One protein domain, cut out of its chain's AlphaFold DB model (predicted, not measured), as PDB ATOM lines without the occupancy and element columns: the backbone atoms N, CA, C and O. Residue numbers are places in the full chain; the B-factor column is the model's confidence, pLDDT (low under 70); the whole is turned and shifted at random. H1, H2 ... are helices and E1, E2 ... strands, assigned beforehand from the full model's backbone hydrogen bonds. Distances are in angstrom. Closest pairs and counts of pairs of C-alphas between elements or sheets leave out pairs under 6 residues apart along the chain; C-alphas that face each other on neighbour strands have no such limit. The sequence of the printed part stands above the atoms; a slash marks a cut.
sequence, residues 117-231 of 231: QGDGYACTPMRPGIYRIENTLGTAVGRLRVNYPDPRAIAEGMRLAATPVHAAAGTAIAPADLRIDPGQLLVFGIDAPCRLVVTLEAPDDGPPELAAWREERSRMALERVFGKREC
ATOM      1  N   GLN A 117     359.319 232.788 317.182       97.62
ATOM      2  CA  GLN A 117     358.026 232.911 316.522       97.62
ATOM      3  C   GLN A 117     358.126 233.750 315.235       97.62
ATOM      4  O   GLN A 117     358.629 234.873 315.239       97.62
ATOM      5  N   GLY A 118     357.590 233.222 314.134       97.25
ATOM      6  CA  GLY A 118     357.626 233.845 312.810       97.25
ATOM      7  C   GLY A 118     358.812 233.422 311.938       97.25
ATOM      8  O   GLY A 118     358.803 233.714 310.732       97.25
ATOM      9  N   ASP A 119     359.786 232.701 312.498       98.50
ATOM     10  CA  ASP A 119     360.814 232.021 311.717       98.50
ATOM     11  C   ASP A 119     360.201 230.893 310.878       98.50
ATOM     12  O   ASP A 119     359.129 230.357 311.166       98.50
ATOM     13  N   GLY A 120     360.901 230.540 309.805       98.38
ATOM     14  CA  GLY A 120     360.632 229.348 309.018       98.38
ATOM     15  C   GLY A 120     361.854 228.445 309.020       98.38
ATOM     16  O   GLY A 120     362.973 228.927 308.857       98.38
ATOM     17  N   TYR A 121     361.647 227.141 309.154       98.62
ATOM     18  CA  TYR A 121     362.688 226.134 308.961       98.62
ATOM     19  C   TYR A 121     362.250 225.163 307.880       98.62
ATOM     20  O   TYR A 121     361.138 224.656 307.929       98.62
ATOM     21  N   ALA A 122     363.103 224.888 306.905       98.31
ATOM     22  CA  ALA A 122     362.788 223.925 305.862       98.31
ATOM     23  C   ALA A 122     363.911 222.911 305.699       98.31
ATOM     24  O   ALA A 122     365.088 223.267 305.787       98.31
ATOM     25  N   CYS A 123     363.552 221.661 305.426       96.94
ATOM     26  CA  CYS A 123     364.501 220.612 305.088       96.94
ATOM     27  C   CYS A 123     363.943 219.657 304.030       96.94
ATOM     28  O   CYS A 123     362.732 219.562 303.825       96.94
ATOM     29  N   THR A 124     364.842 218.939 303.356       96.19
ATOM     30  CA  THR A 124     364.483 217.960 302.324       96.19
ATOM     31  C   THR A 124     365.074 216.585 302.652       96.19
ATOM     32  O   THR A 124     366.195 216.269 302.242       96.19
ATOM     33  N   PRO A 125     364.351 215.745 303.413       95.81
ATOM     34  CA  PRO A 125     364.728 214.354 303.636       95.81
ATOM     35  C   PRO A 125     364.691 213.538 302.335       95.81
ATOM     36  O   PRO A 125     363.712 213.561 301.591       95.81
ATOM     37  N   MET A 126     365.774 212.806 302.064       94.62
ATOM     38  CA  MET A 126     365.919 211.997 300.844       94.62
ATOM     39  C   MET A 126     365.780 210.497 301.101       94.62
ATOM     40  O   MET A 126     365.305 209.772 300.232       94.62
ATOM     41  N   ARG A 127     366.224 210.004 302.264       95.12
ATOM     42  CA  ARG A 127     366.229 208.567 302.543       95.12
ATOM     43  C   ARG A 127     364.842 208.116 303.014       95.12
ATOM     44  O   ARG A 127     364.339 208.693 303.973       95.12
ATOM     45  N   PRO A 128     364.231 207.097 302.390       96.56
ATOM     46  CA  PRO A 128     362.969 206.552 302.872       96.56
ATOM     47  C   PRO A 128     363.077 205.970 304.284       96.56
ATOM     48  O   PRO A 128     364.129 205.463 304.690       96.56
ATOM     49  N   GLY A 129     361.975 206.040 305.027       97.50
ATOM     50  CA  GLY A 129     361.891 205.529 306.389       97.50
ATOM     51  C   GLY A 129     361.080 206.410 307.330       97.50
ATOM     52  O   GLY A 129     360.342 207.308 306.914       97.50
ATOM     53  N   ILE A 130     361.206 206.124 308.623       98.50
ATOM     54  CA  ILE A 130     360.553 206.858 309.702       98.50
ATOM     55  C   ILE A 130     361.566 207.761 310.388       98.50
ATOM     56  O   ILE A 130     362.578 207.299 310.913       98.50
ATOM     57  N   TYR A 131     361.255 209.049 310.390       98.69
ATOM     58  CA  TYR A 131     361.982 210.083 311.096       98.69
ATOM     59  C   TYR A 131     361.195 210.535 312.322       98.69
ATOM     60  O   TYR A 131     359.973 210.701 312.268       98.69
ATOM     61  N   ARG A 132     361.918 210.824 313.396       98.69
ATOM     62  CA  ARG A 132     361.421 211.574 314.545       98.69
ATOM     63  C   ARG A 132     361.738 213.050 314.367       98.69
ATOM     64  O   ARG A 132     362.866 213.400 314.017       98.69
ATOM     65  N   ILE A 133     360.746 213.895 314.615       98.69
ATOM     66  CA  ILE A 133     360.869 215.352 314.692       98.69
ATOM     67  C   ILE A 133     360.806 215.727 316.169       98.69
ATOM     68  O   ILE A 133     359.884 215.312 316.865       98.69
ATOM     69  N   GLU A 134     361.752 216.526 316.644       98.50
ATOM     70  CA  GLU A 134     361.805 216.948 318.041       98.50
ATOM     71  C   GLU A 134     362.098 218.442 318.156       98.50
ATOM     72  O   GLU A 134     363.032 218.938 317.522       98.50
ATOM     73  N   ASN A 135     361.330 219.150 318.991       98.38
ATOM     74  CA  ASN A 135     361.732 220.457 319.500       98.38
ATOM     75  C   ASN A 135     362.564 220.266 320.773       98.38
ATOM     76  O   ASN A 135     362.022 220.086 321.857       98.38
ATOM     77  N   THR A 136     363.880 220.378 320.640       98.06
ATOM     78  CA  THR A 136     364.839 220.155 321.737       98.06
ATOM     79  C   THR A 136     364.938 221.302 322.750       98.06
ATOM     80  O   THR A 136     365.631 221.157 323.754       98.06
ATOM     81  N   LEU A 137     364.264 222.437 322.518       97.31
ATOM     82  CA  LEU A 137     364.072 223.475 323.545       97.31
ATOM     83  C   LEU A 137     362.821 223.227 324.402       97.31
ATOM     84  O   LEU A 137     362.638 223.886 325.422       97.31
ATOM     85  N   GLY A 138     361.959 222.297 323.986       95.50
ATOM     86  CA  GLY A 138     360.738 221.917 324.685       95.50
ATOM     87  C   GLY A 138     360.595 220.398 324.758       95.50
ATOM     88  O   GLY A 138     361.579 219.670 324.837       95.50
ATOM     89  N   THR A 139     359.351 219.919 324.740       96.75
ATOM     90  CA  THR A 139     359.018 218.481 324.783       96.75
ATOM     91  C   THR A 139     358.210 218.018 323.569       96.75
ATOM     92  O   THR A 139     357.762 216.873 323.525       96.75
ATOM     93  N   ALA A 140     358.002 218.897 322.584       98.38
ATOM     94  CA  ALA A 140     357.201 218.599 321.405       98.38
ATOM     95  C   ALA A 140     357.888 217.556 320.516       98.38
ATOM     96  O   ALA A 140     359.062 217.694 320.164       98.38
ATOM     97  N   VAL A 141     357.121 216.548 320.106       98.56
ATOM     98  CA  VAL A 141     357.574 215.453 319.247       98.56
ATOM     99  C   VAL A 141     356.561 215.240 318.131       98.56
ATOM    100  O   VAL A 141     355.356 215.328 318.355       98.56
ATOM    101  N   GLY A 142     357.060 214.930 316.941       98.62
ATOM    102  CA  GLY A 142     356.274 214.454 315.813       98.62
ATOM    103  C   GLY A 142     356.991 213.326 315.077       98.62
ATOM    104  O   GLY A 142     358.144 212.985 315.361       98.62
ATOM    105  N   ARG A 143     356.305 212.758 314.097       98.69
ATOM    106  CA  ARG A 143     356.778 211.678 313.245       98.69
ATOM    107  C   ARG A 143     356.643 212.088 311.789       98.69
ATOM    108  O   ARG A 143     355.632 212.635 311.367       98.69
ATOM    109  N   LEU A 144     357.657 211.766 311.003       98.75
ATOM    110  CA  LEU A 144     357.663 211.948 309.562       98.75
ATOM    111  C   LEU A 144     357.934 210.610 308.885       98.75
ATOM    112  O   LEU A 144     358.931 209.951 309.164       98.75
ATOM    113  N   ARG A 145     357.072 210.224 307.950       98.56
ATOM    114  CA  ARG A 145     357.322 209.112 307.035       98.56
ATOM    115  C   ARG A 145     357.785 209.645 305.687       98.56
ATOM    116  O   ARG A 145     357.038 210.359 305.024       98.56
ATOM    117  N   VAL A 146     358.972 209.231 305.263       97.94
ATOM    118  CA  VAL A 146     359.447 209.408 303.888       97.94
ATOM    119  C   VAL A 146     359.149 208.121 303.128       97.94
ATOM    120  O   VAL A 146     359.597 207.046 303.529       97.94
ATOM    121  N   ASN A 147     358.351 208.215 302.068       96.69
ATOM    122  CA  ASN A 147     357.906 207.053 301.304       96.69
ATOM    123  C   ASN A 147     359.054 206.373 300.568       96.69
ATOM    124  O   ASN A 147     359.954 207.033 300.055       96.69
ATOM    125  N   TYR A 148     358.984 205.048 300.448       94.94
ATOM    126  CA  TYR A 148     359.823 204.338 299.497       94.94
ATOM    127  C   TYR A 148     359.313 204.592 298.067       94.94
ATOM    128  O   TYR A 148     358.137 204.333 297.795       94.94
ATOM    129  N   PRO A 149     360.157 205.083 297.143       92.19
ATOM    130  CA  PRO A 149     359.761 205.325 295.764       92.19
ATOM    131  C   PRO A 149     359.783 203.998 294.991       92.19
ATOM    132  O   PRO A 149     360.806 203.628 294.412       92.19
ATOM    133  N   ASP A 150     358.673 203.254 295.009       91.44
ATOM    134  CA  ASP A 150     358.590 201.953 294.334       91.44
ATOM    135  C   ASP A 150     358.825 202.113 292.816       91.44
ATOM    136  O   ASP A 150     358.008 202.728 292.119       91.44
ATOM    137  N   PRO A 151     359.920 201.555 292.261       89.31
ATOM    138  CA  PRO A 151     360.237 201.709 290.847       89.31
ATOM    139  C   PRO A 151     359.219 201.024 289.925       89.31
ATOM    140  O   PRO A 151     359.146 201.385 288.750       89.31
ATOM    141  N   ARG A 152     358.429 200.064 290.429       90.50
ATOM    142  CA  ARG A 152     357.328 199.434 289.685       90.50
ATOM    143  C   ARG A 152     356.231 200.456 289.404       90.50
ATOM    144  O   ARG A 152     355.893 200.686 288.250       90.50
ATOM    145  N   ALA A 153     355.787 201.154 290.446       89.38
ATOM    146  CA  ALA A 153     354.774 202.198 290.336       89.38
ATOM    147  C   ALA A 153     355.261 203.385 289.486       89.38
ATOM    148  O   ALA A 153     354.519 203.920 288.665       89.38
ATOM    149  N   ILE A 154     356.534 203.776 289.626       88.81
ATOM    150  CA  ILE A 154     357.128 204.843 288.803       88.81
ATOM    151  C   ILE A 154     357.148 204.447 287.323       88.81
ATOM    152  O   ILE A 154     356.848 205.264 286.454       88.81
ATOM    153  N   ALA A 155     357.463 203.188 287.020       86.44
ATOM    154  CA  ALA A 155     357.425 202.684 285.655       86.44
ATOM    155  C   ALA A 155     356.020 202.664 285.039       86.44
ATOM    156  O   ALA A 155     355.903 202.753 283.818       86.44
ATOM    157  N   GLU A 156     354.985 202.560 285.869       90.44
ATOM    158  CA  GLU A 156     353.574 202.674 285.485       90.44
ATOM    159  C   GLU A 156     353.106 204.139 285.383       90.44
ATOM    160  O   GLU A 156     351.951 204.408 285.063       90.44
ATOM    161  N   GLY A 157     354.006 205.102 285.604       89.06
ATOM    162  CA  GLY A 157     353.749 206.530 285.431       89.06
ATOM    163  C   GLY A 157     353.429 207.286 286.721       89.06
ATOM    164  O   GLY A 157     353.124 208.480 286.647       89.06
ATOM    165  N   MET A 158     353.525 206.649 287.895       90.06
ATOM    166  CA  MET A 158     353.400 207.354 289.173       90.06
ATOM    167  C   MET A 158     354.495 208.420 289.296       90.06
ATOM    168  O   MET A 158     355.679 208.156 289.077       90.06
ATOM    169  N   ARG A 159     354.096 209.636 289.671       89.50
ATOM    170  CA  ARG A 159     355.012 210.750 289.933       89.50
ATOM    171  C   ARG A 159     355.094 211.005 291.428       89.50
ATOM    172  O   ARG A 159     354.071 210.984 292.106       89.50
ATOM    173  N   LEU A 160     356.302 211.286 291.903       89.75
ATOM    174  CA  LEU A 160     356.521 211.745 293.271       89.75
ATOM    175  C   LEU A 160     355.913 213.140 293.457       89.75
ATOM    176  O   LEU A 160     355.941 213.972 292.544       89.75
ATOM    177  N   ALA A 161     355.373 213.392 294.643       91.44
ATOM    178  CA  ALA A 161     354.837 214.686 295.020       91.44
ATOM    179  C   ALA A 161     355.952 215.744 295.086       91.44
ATOM    180  O   ALA A 161     357.002 215.536 295.689       91.44
ATOM    181  N   ALA A 162     355.697 216.908 294.483       89.25
ATOM    182  CA  ALA A 162     356.637 218.034 294.463       89.25
ATOM    183  C   ALA A 162     356.191 219.214 295.344       89.25
ATOM    184  O   ALA A 162     357.009 220.054 295.714       89.25
ATOM    185  N   THR A 163     354.900 219.294 295.681       96.06
ATOM    186  CA  THR A 163     354.353 220.382 296.503       96.06
ATOM    187  C   THR A 163     354.916 220.308 297.922       96.06
ATOM    188  O   THR A 163     354.899 219.222 298.498       96.06
ATOM    189  N   PRO A 164     355.387 221.413 298.522       97.75
ATOM    190  CA  PRO A 164     355.876 221.392 299.897       97.75
ATOM    191  C   PRO A 164     354.814 220.921 300.896       97.75
ATOM    192  O   PRO A 164     353.637 221.264 300.775       97.75
ATOM    193  N   VAL A 165     355.241 220.166 301.905       98.44
ATOM    194  CA  VAL A 165     354.412 219.837 303.068       98.44
ATOM    195  C   VAL A 165     354.706 220.834 304.175       98.44
ATOM    196  O   VAL A 165     355.865 221.103 304.488       98.44
ATOM    197  N   HIS A 166     353.646 221.379 304.762       98.50
ATOM    198  CA  HIS A 166     353.730 222.376 305.818       98.50
ATOM    199  C   HIS A 166     353.383 221.765 307.174       98.50
ATOM    200  O   HIS A 166     352.441 220.982 307.289       98.50
ATOM    201  N   ALA A 167     354.130 222.166 308.193       98.56
ATOM    202  CA  ALA A 167     353.855 221.873 309.587       98.56
ATOM    203  C   ALA A 167     354.067 223.132 310.436       98.56
ATOM    204  O   ALA A 167     354.841 224.017 310.074       98.56
ATOM    205  N   ALA A 168     353.395 223.208 311.574       98.56
ATOM    206  CA  ALA A 168     353.698 224.160 312.629       98.56
ATOM    207  C   ALA A 168     354.578 223.489 313.691       98.56
ATOM    208  O   ALA A 168     354.440 222.291 313.963       98.56
ATOM    209  N   ALA A 169     355.485 224.261 314.282       98.38
ATOM    210  CA  ALA A 169     356.363 223.821 315.354       98.38
ATOM    211  C   ALA A 169     356.433 224.862 316.475       98.38
ATOM    212  O   ALA A 169     356.628 226.052 316.242       98.38
ATOM    213  N   GLY A 170     356.302 224.391 317.709       96.88
ATOM    214  CA  GLY A 170     356.328 225.224 318.905       96.88
ATOM    215  C   GLY A 170     356.223 224.354 320.147       96.88
ATOM    216  O   GLY A 170     357.085 223.516 320.421       96.88
ATOM    217  N   THR A 171     355.116 224.517 320.866       97.50
ATOM    218  CA  THR A 171     354.713 223.640 321.978       97.50
ATOM    219  C   THR A 171     354.262 222.252 321.512       97.50
ATOM    220  O   THR A 171     354.289 221.305 322.292       97.50
ATOM    221  N   ALA A 172     353.889 222.120 320.237       98.25
ATOM    222  CA  ALA A 172     353.553 220.872 319.563       98.25
ATOM    223  C   ALA A 172     354.122 220.870 318.132       98.25
ATOM    224  O   ALA A 172     354.498 221.920 317.606       98.25
ATOM    225  N   ILE A 173     354.174 219.688 317.512       98.50
ATOM    226  CA  ILE A 173     354.373 219.532 316.066       98.50
ATOM    227  C   ILE A 173     353.000 219.244 315.454       98.50
ATOM    228  O   ILE A 173     352.342 218.288 315.862       98.50
ATOM    229  N   ALA A 174     352.547 220.078 314.516       98.19
ATOM    230  CA  ALA A 174     351.215 219.964 313.928       98.19
ATOM    231  C   ALA A 174     351.273 219.984 312.387       98.19
ATOM    232  O   ALA A 174     351.727 220.976 311.819       98.19
ATOM    233  N   PRO A 175     350.787 218.937 311.695       98.56
ATOM    234  CA  PRO A 175     350.297 217.676 312.258       98.56
ATOM    235  C   PRO A 175     351.420 216.863 312.931       98.56
ATOM    236  O   PRO A 175     352.588 216.985 312.566       98.56
ATOM    237  N   ALA A 176     351.054 216.028 313.909       97.81
ATOM    238  CA  ALA A 176     352.009 215.191 314.643       97.81
ATOM    239  C   ALA A 176     352.562 214.038 313.791       97.81
ATOM    240  O   ALA A 176     353.689 213.608 314.016       97.81
ATOM    241  N   ASP A 177     351.802 213.580 312.792       98.44
ATOM    242  CA  ASP A 177     352.209 212.571 311.816       98.44
ATOM    243  C   ASP A 177     352.189 213.175 310.409       98.44
ATOM    244  O   ASP A 177     351.152 213.588 309.889       98.44
ATOM    245  N   LEU A 178     353.360 213.213 309.785       98.50
ATOM    246  CA  LEU A 178     353.594 213.755 308.453       98.50
ATOM    247  C   LEU A 178     353.989 212.636 307.495       98.50
ATOM    248  O   LEU A 178     354.641 211.659 307.873       98.50
ATOM    249  N   ARG A 179     353.651 212.805 306.218       98.25
ATOM    250  CA  ARG A 179     354.064 211.898 305.148       98.25
ATOM    251  C   ARG A 179     354.526 212.701 303.943       98.25
ATOM    252  O   ARG A 179     353.812 213.599 303.510       98.25
ATOM    253  N   ILE A 180     355.696 212.353 303.419       98.00
ATOM    254  CA  ILE A 180     356.285 212.984 302.239       98.00
ATOM    255  C   ILE A 180     356.882 211.938 301.300       98.00
ATOM    256  O   ILE A 180     357.193 210.818 301.717       98.00
ATOM    257  N   ASP A 181     357.083 212.316 300.045       97.00
ATOM    258  CA  ASP A 181     357.931 211.578 299.115       97.00
ATOM    259  C   ASP A 181     359.405 212.003 299.247       97.00
ATOM    260  O   ASP A 181     359.699 213.115 299.698       97.00
ATOM    261  N   PRO A 182     360.363 211.139 298.861       95.19
ATOM    262  CA  PRO A 182     361.778 211.495 298.838       95.19
ATOM    263  C   PRO A 182     362.023 212.765 298.025       95.19
ATOM    264  O   PRO A 182     361.605 212.857 296.871       95.19
ATOM    265  N   GLY A 183     362.729 213.734 298.604       93.25
ATOM    266  CA  GLY A 183     363.021 214.991 297.912       93.25
ATOM    267  C   GLY A 183     361.914 216.044 297.979       93.25
ATOM    268  O   GLY A 183     362.141 217.179 297.558       93.25
ATOM    269  N   GLN A 184     360.749 215.722 298.543       96.50
ATOM    270  CA  GLN A 184     359.697 216.700 298.792       96.50
ATOM    271  C   GLN A 184     360.103 217.628 299.950       96.50
ATOM    272  O   GLN A 184     360.646 217.194 300.968       96.50
ATOM    273  N   LEU A 185     359.862 218.931 299.788       97.50
ATOM    274  CA  LEU A 185     360.232 219.934 300.785       97.50
ATOM    275  C   LEU A 185     359.301 219.858 302.004       97.50
ATOM    276  O   LEU A 185     358.084 219.935 301.850       97.50
ATOM    277  N   LEU A 186     359.873 219.774 303.205       98.38
ATOM    278  CA  LEU A 186     359.156 219.916 304.470       98.38
ATOM    279  C   LEU A 186     359.442 221.300 305.057       98.38
ATOM    280  O   LEU A 186     360.602 221.656 305.257       98.38
ATOM    281  N   VAL A 187     358.392 222.075 305.326       98.56
ATOM    282  CA  VAL A 187     358.472 223.457 305.814       98.56
ATOM    283  C   VAL A 187     357.766 223.575 307.159       98.56
ATOM    284  O   VAL A 187     356.571 223.324 307.267       98.56
ATOM    285  N   PHE A 188     358.499 224.019 308.172       98.69
ATOM    286  CA  PHE A 188     357.997 224.342 309.497       98.69
ATOM    287  C   PHE A 188     357.813 225.852 309.648       98.69
ATOM    288  O   PHE A 188     358.772 226.610 309.486       98.69
ATOM    289  N   GLY A 189     356.599 226.279 309.987       98.62
ATOM    290  CA  GLY A 189     356.350 227.588 310.590       98.62
ATOM    291  C   GLY A 189     356.597 227.510 312.094       98.62
ATOM    292  O   GLY A 189     356.143 226.565 312.738       98.62
ATOM    293  N   ILE A 190     357.354 228.458 312.641       98.50
ATOM    294  CA  ILE A 190     357.701 228.465 314.062       98.50
ATOM    295  C   ILE A 190     356.722 229.360 314.826       98.50
ATOM    296  O   ILE A 190     356.669 230.567 314.590       98.50
ATOM    297  N   ASP A 191     355.983 228.772 315.763       97.62
ATOM    298  CA  ASP A 191     354.943 229.449 316.554       97.62
ATOM    299  C   ASP A 191     355.390 229.753 317.993       97.62
ATOM    300  O   ASP A 191     354.826 230.621 318.654       97.62
ATOM    301  N   ALA A 192     356.423 229.063 318.479       97.38
ATOM    302  CA  ALA A 192     357.056 229.284 319.780       97.38
ATOM    303  C   ALA A 192     358.555 228.937 319.695       97.38
ATOM    304  O   ALA A 192     358.947 228.268 318.737       97.38
ATOM    305  N   PRO A 193     359.399 229.340 320.666       97.62
ATOM    306  CA  PRO A 193     360.827 229.034 320.640       97.62
ATOM    307  C   PRO A 193     361.133 227.555 320.359       97.62
ATOM    308  O   PRO A 193     360.631 226.657 321.043       97.62
ATOM    309  N   CYS A 194     361.945 227.305 319.330       96.88
ATOM    310  CA  CYS A 194     362.218 225.965 318.820       96.88
ATOM    311  C   CYS A 194     363.686 225.727 318.476       96.88
ATOM    312  O   CYS A 194     364.355 226.559 317.868       96.88
ATOM    313  N   ARG A 195     364.144 224.499 318.722       97.88
ATOM    314  CA  ARG A 195     365.276 223.907 318.003       97.88
ATOM    315  C   ARG A 195     364.840 222.564 317.450       97.88
ATOM    316  O   ARG A 195     364.702 221.603 318.206       97.88
ATOM    317  N   LEU A 196     364.628 222.520 316.139       98.50
ATOM    318  CA  LEU A 196     364.119 221.343 315.456       98.50
ATOM    319  C   LEU A 196     365.247 220.393 315.077       98.50
ATOM    320  O   LEU A 196     366.196 220.769 314.389       98.50
ATOM    321  N   VAL A 197     365.098 219.139 315.491       98.44
ATOM    322  CA  VAL A 197     365.951 218.031 315.074       98.44
ATOM    323  C   VAL A 197     365.079 216.972 314.408       98.44
ATOM    324  O   VAL A 197     364.134 216.472 315.010       98.44
ATOM    325  N   VAL A 198     365.399 216.625 313.163       98.38
ATOM    326  CA  VAL A 198     364.723 215.582 312.382       98.38
ATOM    327  C   VAL A 198     365.711 214.445 312.147       98.38
ATOM    328  O   VAL A 198     366.706 214.645 311.450       98.38
ATOM    329  N   THR A 199     365.472 213.271 312.730       98.31
ATOM    330  CA  THR A 199     366.417 212.135 312.710       98.31
ATOM    331  C   THR A 199     365.744 210.869 312.203       98.31
ATOM    332  O   THR A 199     364.670 210.526 312.682       98.31
ATOM    333  N   LEU A 200     366.370 210.171 311.252       98.19
ATOM    334  CA  LEU A 200     365.921 208.863 310.773       98.19
ATOM    335  C   LEU A 200     366.123 207.821 311.874       98.19
ATOM    336  O   LEU A 200     367.254 207.590 312.300       98.19
ATOM    337  N   GLU A 201     365.043 207.176 312.291       98.31
ATOM    338  CA  GLU A 201     365.059 206.119 313.306       98.31
ATOM    339  C   GLU A 201     364.994 204.732 312.671       98.31
ATOM    340  O   GLU A 201     365.706 203.823 313.090       98.31
ATOM    341  N   ALA A 202     364.169 204.576 311.633       97.75
ATOM    342  CA  ALA A 202     363.974 203.304 310.948       97.75
ATOM    343  C   ALA A 202     364.055 203.505 309.425       97.75
ATOM    344  O   ALA A 202     363.108 204.054 308.853       97.75
ATOM    345  N   PRO A 203     365.160 203.116 308.758       96.69
ATOM    346  CA  PRO A 203     365.250 203.170 307.301       96.69
ATOM    347  C   PRO A 203     364.254 202.208 306.645       96.69
ATOM    348  O   PRO A 203     363.967 201.140 307.181       96.69
ATOM    349  N   ASP A 204     363.757 202.586 305.470       95.25
ATOM    350  CA  ASP A 204     362.952 201.728 304.597       95.25
ATOM    351  C   ASP A 204     363.738 201.478 303.303       95.25
ATOM    352  O   ASP A 204     363.877 202.367 302.463       95.25
ATOM    353  N   ASP A 205     364.308 200.282 303.161       91.06
ATOM    354  CA  ASP A 205     365.092 199.904 301.976       91.06
ATOM    355  C   ASP A 205     364.214 199.258 300.876       91.06
ATOM    356  O   ASP A 205     364.706 198.901 299.798       91.06
ATOM    357  N   GLY A 206     362.898 199.210 301.107       90.12
ATOM    358  CA  GLY A 206     361.886 198.739 300.177       90.12
ATOM    359  C   GLY A 206     361.629 197.229 300.217       90.12
ATOM    360  O   GLY A 206     362.274 196.484 300.956       90.12
ATOM    361  N   PRO A 207     360.656 196.765 299.414       90.62
ATOM    362  CA  PRO A 207     360.318 195.350 299.302       90.62
ATOM    363  C   PRO A 207     361.501 194.464 298.853       90.62
ATOM    364  O   PRO A 207     362.204 194.829 297.904       90.62
ATOM    365  N   PRO A 208     361.716 193.283 299.467       86.62
ATOM    366  CA  PRO A 208     362.852 192.408 299.156       86.62
ATOM    367  C   PRO A 208     362.822 191.851 297.723       86.62
ATOM    368  O   PRO A 208     363.869 191.608 297.125       86.62
ATOM    369  N   GLU A 209     361.637 191.689 297.132       89.19
ATOM    370  CA  GLU A 209     361.461 191.159 295.778       89.19
ATOM    371  C   GLU A 209     361.877 192.138 294.663       89.19
ATOM    372  O   GLU A 209     361.967 191.759 293.492       89.19
ATOM    373  N   LEU A 210     362.169 193.399 295.004       88.38
ATOM    374  CA  LEU A 210     362.583 194.415 294.034       88.38
ATOM    375  C   LEU A 210     363.907 194.096 293.342       88.38
ATOM    376  O   LEU A 210     364.100 194.522 292.204       88.38
ATOM    377  N   ALA A 211     364.813 193.374 294.005       85.06
ATOM    378  CA  ALA A 211     366.087 192.984 293.409       85.06
ATOM    379  C   ALA A 211     365.863 192.108 292.165       85.06
ATOM    380  O   ALA A 211     366.298 192.473 291.072       85.06
ATOM    381  N   ALA A 212     365.074 191.040 292.311       87.75
ATOM    382  CA  ALA A 212     364.725 190.140 291.213       87.75
ATOM    383  C   ALA A 212     363.987 190.875 290.081       87.75
ATOM    384  O   ALA A 212     364.291 190.693 288.903       87.75
ATOM    385  N   TRP A 213     363.060 191.778 290.424       90.56
ATOM    386  CA  TRP A 213     362.355 192.583 289.425       90.56
ATOM    387  C   TRP A 213     363.291 193.511 288.629       90.56
ATOM    388  O   TRP A 213     363.127 193.672 287.418       90.56
ATOM    389  N   ARG A 214     364.285 194.130 289.286       87.88
ATOM    390  CA  ARG A 214     365.271 195.001 288.621       87.88
ATOM    391  C   ARG A 214     366.172 194.217 287.672       87.88
ATOM    392  O   ARG A 214     366.464 194.719 286.584       87.88
ATOM    393  N   GLU A 215     366.599 193.021 288.068       88.88
ATOM    394  CA  GLU A 215     367.396 192.124 287.224       88.88
ATOM    395  C   GLU A 215     366.621 191.716 285.970       88.88
ATOM    396  O   GLU A 215     367.117 191.903 284.858       88.88
ATOM    397  N   GLU A 216     365.372 191.274 286.136       90.38
ATOM    398  CA  GLU A 216     364.492 190.904 285.025       90.38
ATOM    399  C   GLU A 216     364.304 192.061 284.040       90.38
ATOM    400  O   GLU A 216     364.516 191.924 282.833       90.38
ATOM    401  N   ARG A 217     363.967 193.248 284.554       87.56
ATOM    402  CA  ARG A 217     363.750 194.435 283.723       87.56
ATOM    403  C   ARG A 217     365.019 194.872 282.991       87.56
ATOM    404  O   ARG A 217     364.942 195.289 281.836       87.56
ATOM    405  N   SER A 218     366.177 194.785 283.647       88.12
ATOM    406  CA  SER A 218     367.470 195.118 283.038       88.12
ATOM    407  C   SER A 218     367.826 194.132 281.927       88.12
ATOM    408  O   SER A 218     368.257 194.561 280.857       88.12
ATOM    409  N   ARG A 219     367.567 192.832 282.131       90.44
ATOM    410  CA  ARG A 219     367.718 191.803 281.095       90.44
ATOM    411  C   ARG A 219     366.834 192.094 279.883       90.44
ATOM    412  O   ARG A 219     367.354 192.189 278.776       90.44
ATOM    413  N   MET A 220     365.537 192.332 280.091       88.56
ATOM    414  CA  MET A 220     364.606 192.678 279.008       88.56
ATOM    415  C   MET A 220     365.031 193.940 278.241       88.56
ATOM    416  O   MET A 220     364.917 193.999 277.017       88.56
ATOM    417  N   ALA A 221     365.534 194.960 278.945       87.56
ATOM    418  CA  ALA A 221     366.030 196.179 278.315       87.56
ATOM    419  C   ALA A 221     367.277 195.919 277.452       87.56
ATOM    420  O   ALA A 221     367.355 196.424 276.333       87.56
ATOM    421  N   LEU A 222     368.222 195.106 277.937       88.19
ATOM    422  CA  LEU A 222     369.418 194.726 277.183       88.19
ATOM    423  C   LEU A 222     369.074 193.882 275.951       88.19
ATOM    424  O   LEU A 222     369.576 194.175 274.869       88.19
ATOM    425  N   GLU A 223     368.180 192.898 276.078       91.50
ATOM    426  CA  GLU A 223     367.709 192.084 274.946       91.50
ATOM    427  C   GLU A 223     367.024 192.935 273.873       91.50
ATOM    428  O   GLU A 223     367.205 192.705 272.678       91.50
ATOM    429  N   ARG A 224     366.271 193.965 274.279       88.50
ATOM    430  CA  ARG A 224     365.634 194.898 273.343       88.50
ATOM    431  C   ARG A 224     366.647 195.745 272.570       88.50
ATOM    432  O   ARG A 224     366.382 196.092 271.423       88.50
ATOM    433  N   VAL A 225     367.766 196.112 273.194       87.75
ATOM    434  CA  VAL A 225     368.795 196.974 272.583       87.75
ATOM    435  C   VAL A 225     369.776 196.173 271.729       87.75
ATOM    436  O   VAL A 225     370.149 196.623 270.650       87.75
ATOM    437  N   PHE A 226     370.194 194.996 272.192       86.44
ATOM    438  CA  PHE A 226     371.273 194.218 271.576       86.44
ATOM    439  C   PHE A 226     370.794 192.955 270.841       86.44
ATOM    440  O   PHE A 226     371.619 192.230 270.287       86.44
ATOM    441  N   GLY A 227     369.481 192.701 270.813       74.50
ATOM    442  CA  GLY A 227     368.905 191.444 270.339       74.50
ATOM    443  C   GLY A 227     369.094 190.311 271.353       74.50
ATOM    444  O   GLY A 227     369.899 190.402 272.284       74.50
ATOM    445  N   LYS A 228     368.351 189.211 271.185       72.69
ATOM    446  CA  LYS A 228     368.634 187.982 271.936       72.69
ATOM    447  C   LYS A 228     369.989 187.446 271.481       72.69
ATOM    448  O   LYS A 228     370.148 187.093 270.316       72.69
ATOM    449  N   ARG A 229     370.959 187.369 272.394       59.88
ATOM    450  CA  ARG A 229     372.126 186.507 272.185       59.88
ATOM    451  C   ARG A 229     371.639 185.070 272.327       59.88
ATOM    452  O   ARG A 229     371.424 184.607 273.442       59.88
ATOM    453  N   GLU A 230     371.399 184.410 271.202       54.44
ATOM    454  CA  GLU A 230     371.324 182.953 271.168       54.44
ATOM    455  C   GLU A 230     372.732 182.440 271.507       54.44
ATOM    456  O   GLU A 230     373.671 182.641 270.736       54.44
ATOM    457  N   CYS A 231     372.891 181.917 272.723       51.19
ATOM    458  CA  CYS A 231     374.040 181.101 273.107       51.19
ATOM    459  C   CYS A 231     373.748 179.643 272.761       51.19
ATOM    460  O   CYS A 231     372.594 179.219 273.001       51.19
TER     461      CYS A 231
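This is residues 117 to 231 of the 231 residues of an uncharacterized protein of Massilia plicata (UniProt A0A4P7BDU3). The domain is a small sandwich, a four-stranded sheet and a three-stranded sheet face to face with their strands nearly in line, and the long helix H2 lies beyond one end of it. The small helix H1 sits in the loops at that same end, near H2, and residues 221 to 227, of which 221 to 226 belong to H2, stick out. The printed part has 115 residues, in the order E1 E2 E3 H1 E4 E5 E6 E7 H2; the sheets run E5 E3 E2 E7 and E1 E6 E4, both mixed, and the class is mixed, helices and strands. The whole is only just loose, close to extended, with a radius of gyration of the C-alphas of 19.6 A, and a rod of 69 by 24 by 16 A, its length made with H2.

E1, residues 120 to 123, is an edge strand, antiparallel at 157 degrees to the inner strand E6, residues 186 to 190, with N 121 and O 188 2.9 A apart. E2, residues 129 to 135, forms a hairpin with E3, residues 141 to 146, with N 131 and O 144 2.8 A apart. E4, residues 165 to 169, is parallel to E6 at 29 degrees, with N 187 and O 165 2.8 A apart. E5, residues 177 to 180, is parallel to E3 at 27 degrees, with N 178 and O 143 2.8 A apart. E7, residues 196 to 203, is antiparallel to E2 at 158 degrees, with N 132 and O 199 2.9 A apart. The sheet E5 E3 E2 E7 is strongly twisted. It forms a sandwich, two sheets face to face, with E1 E6 E4: the facing parts are 10.4 A centre to centre and their best planes 15 degrees apart. H1, residues 151 to 155, and H2, residues 210 to 226, are near each other and on neither sheet. In both, every O i to N i+4 pair is within hydrogen-bond range.

E1 begins at C-alpha 120, (360.632, 229.348, 309.018). E2 measures 19.9 A from first to last C-alpha, E3 16.6 A and E7 20.0 A. H2 measures 24.1 A and ends at C-alpha 226, (371.273, 194.218, 271.576).

The C-alphas farthest apart are those of Gln 117 and Cys 231, 69.5 A. The printed part has no cut, and no link is long. Mean pLDDT of the printed part is 93.5; residues 229 to 231 are under 70.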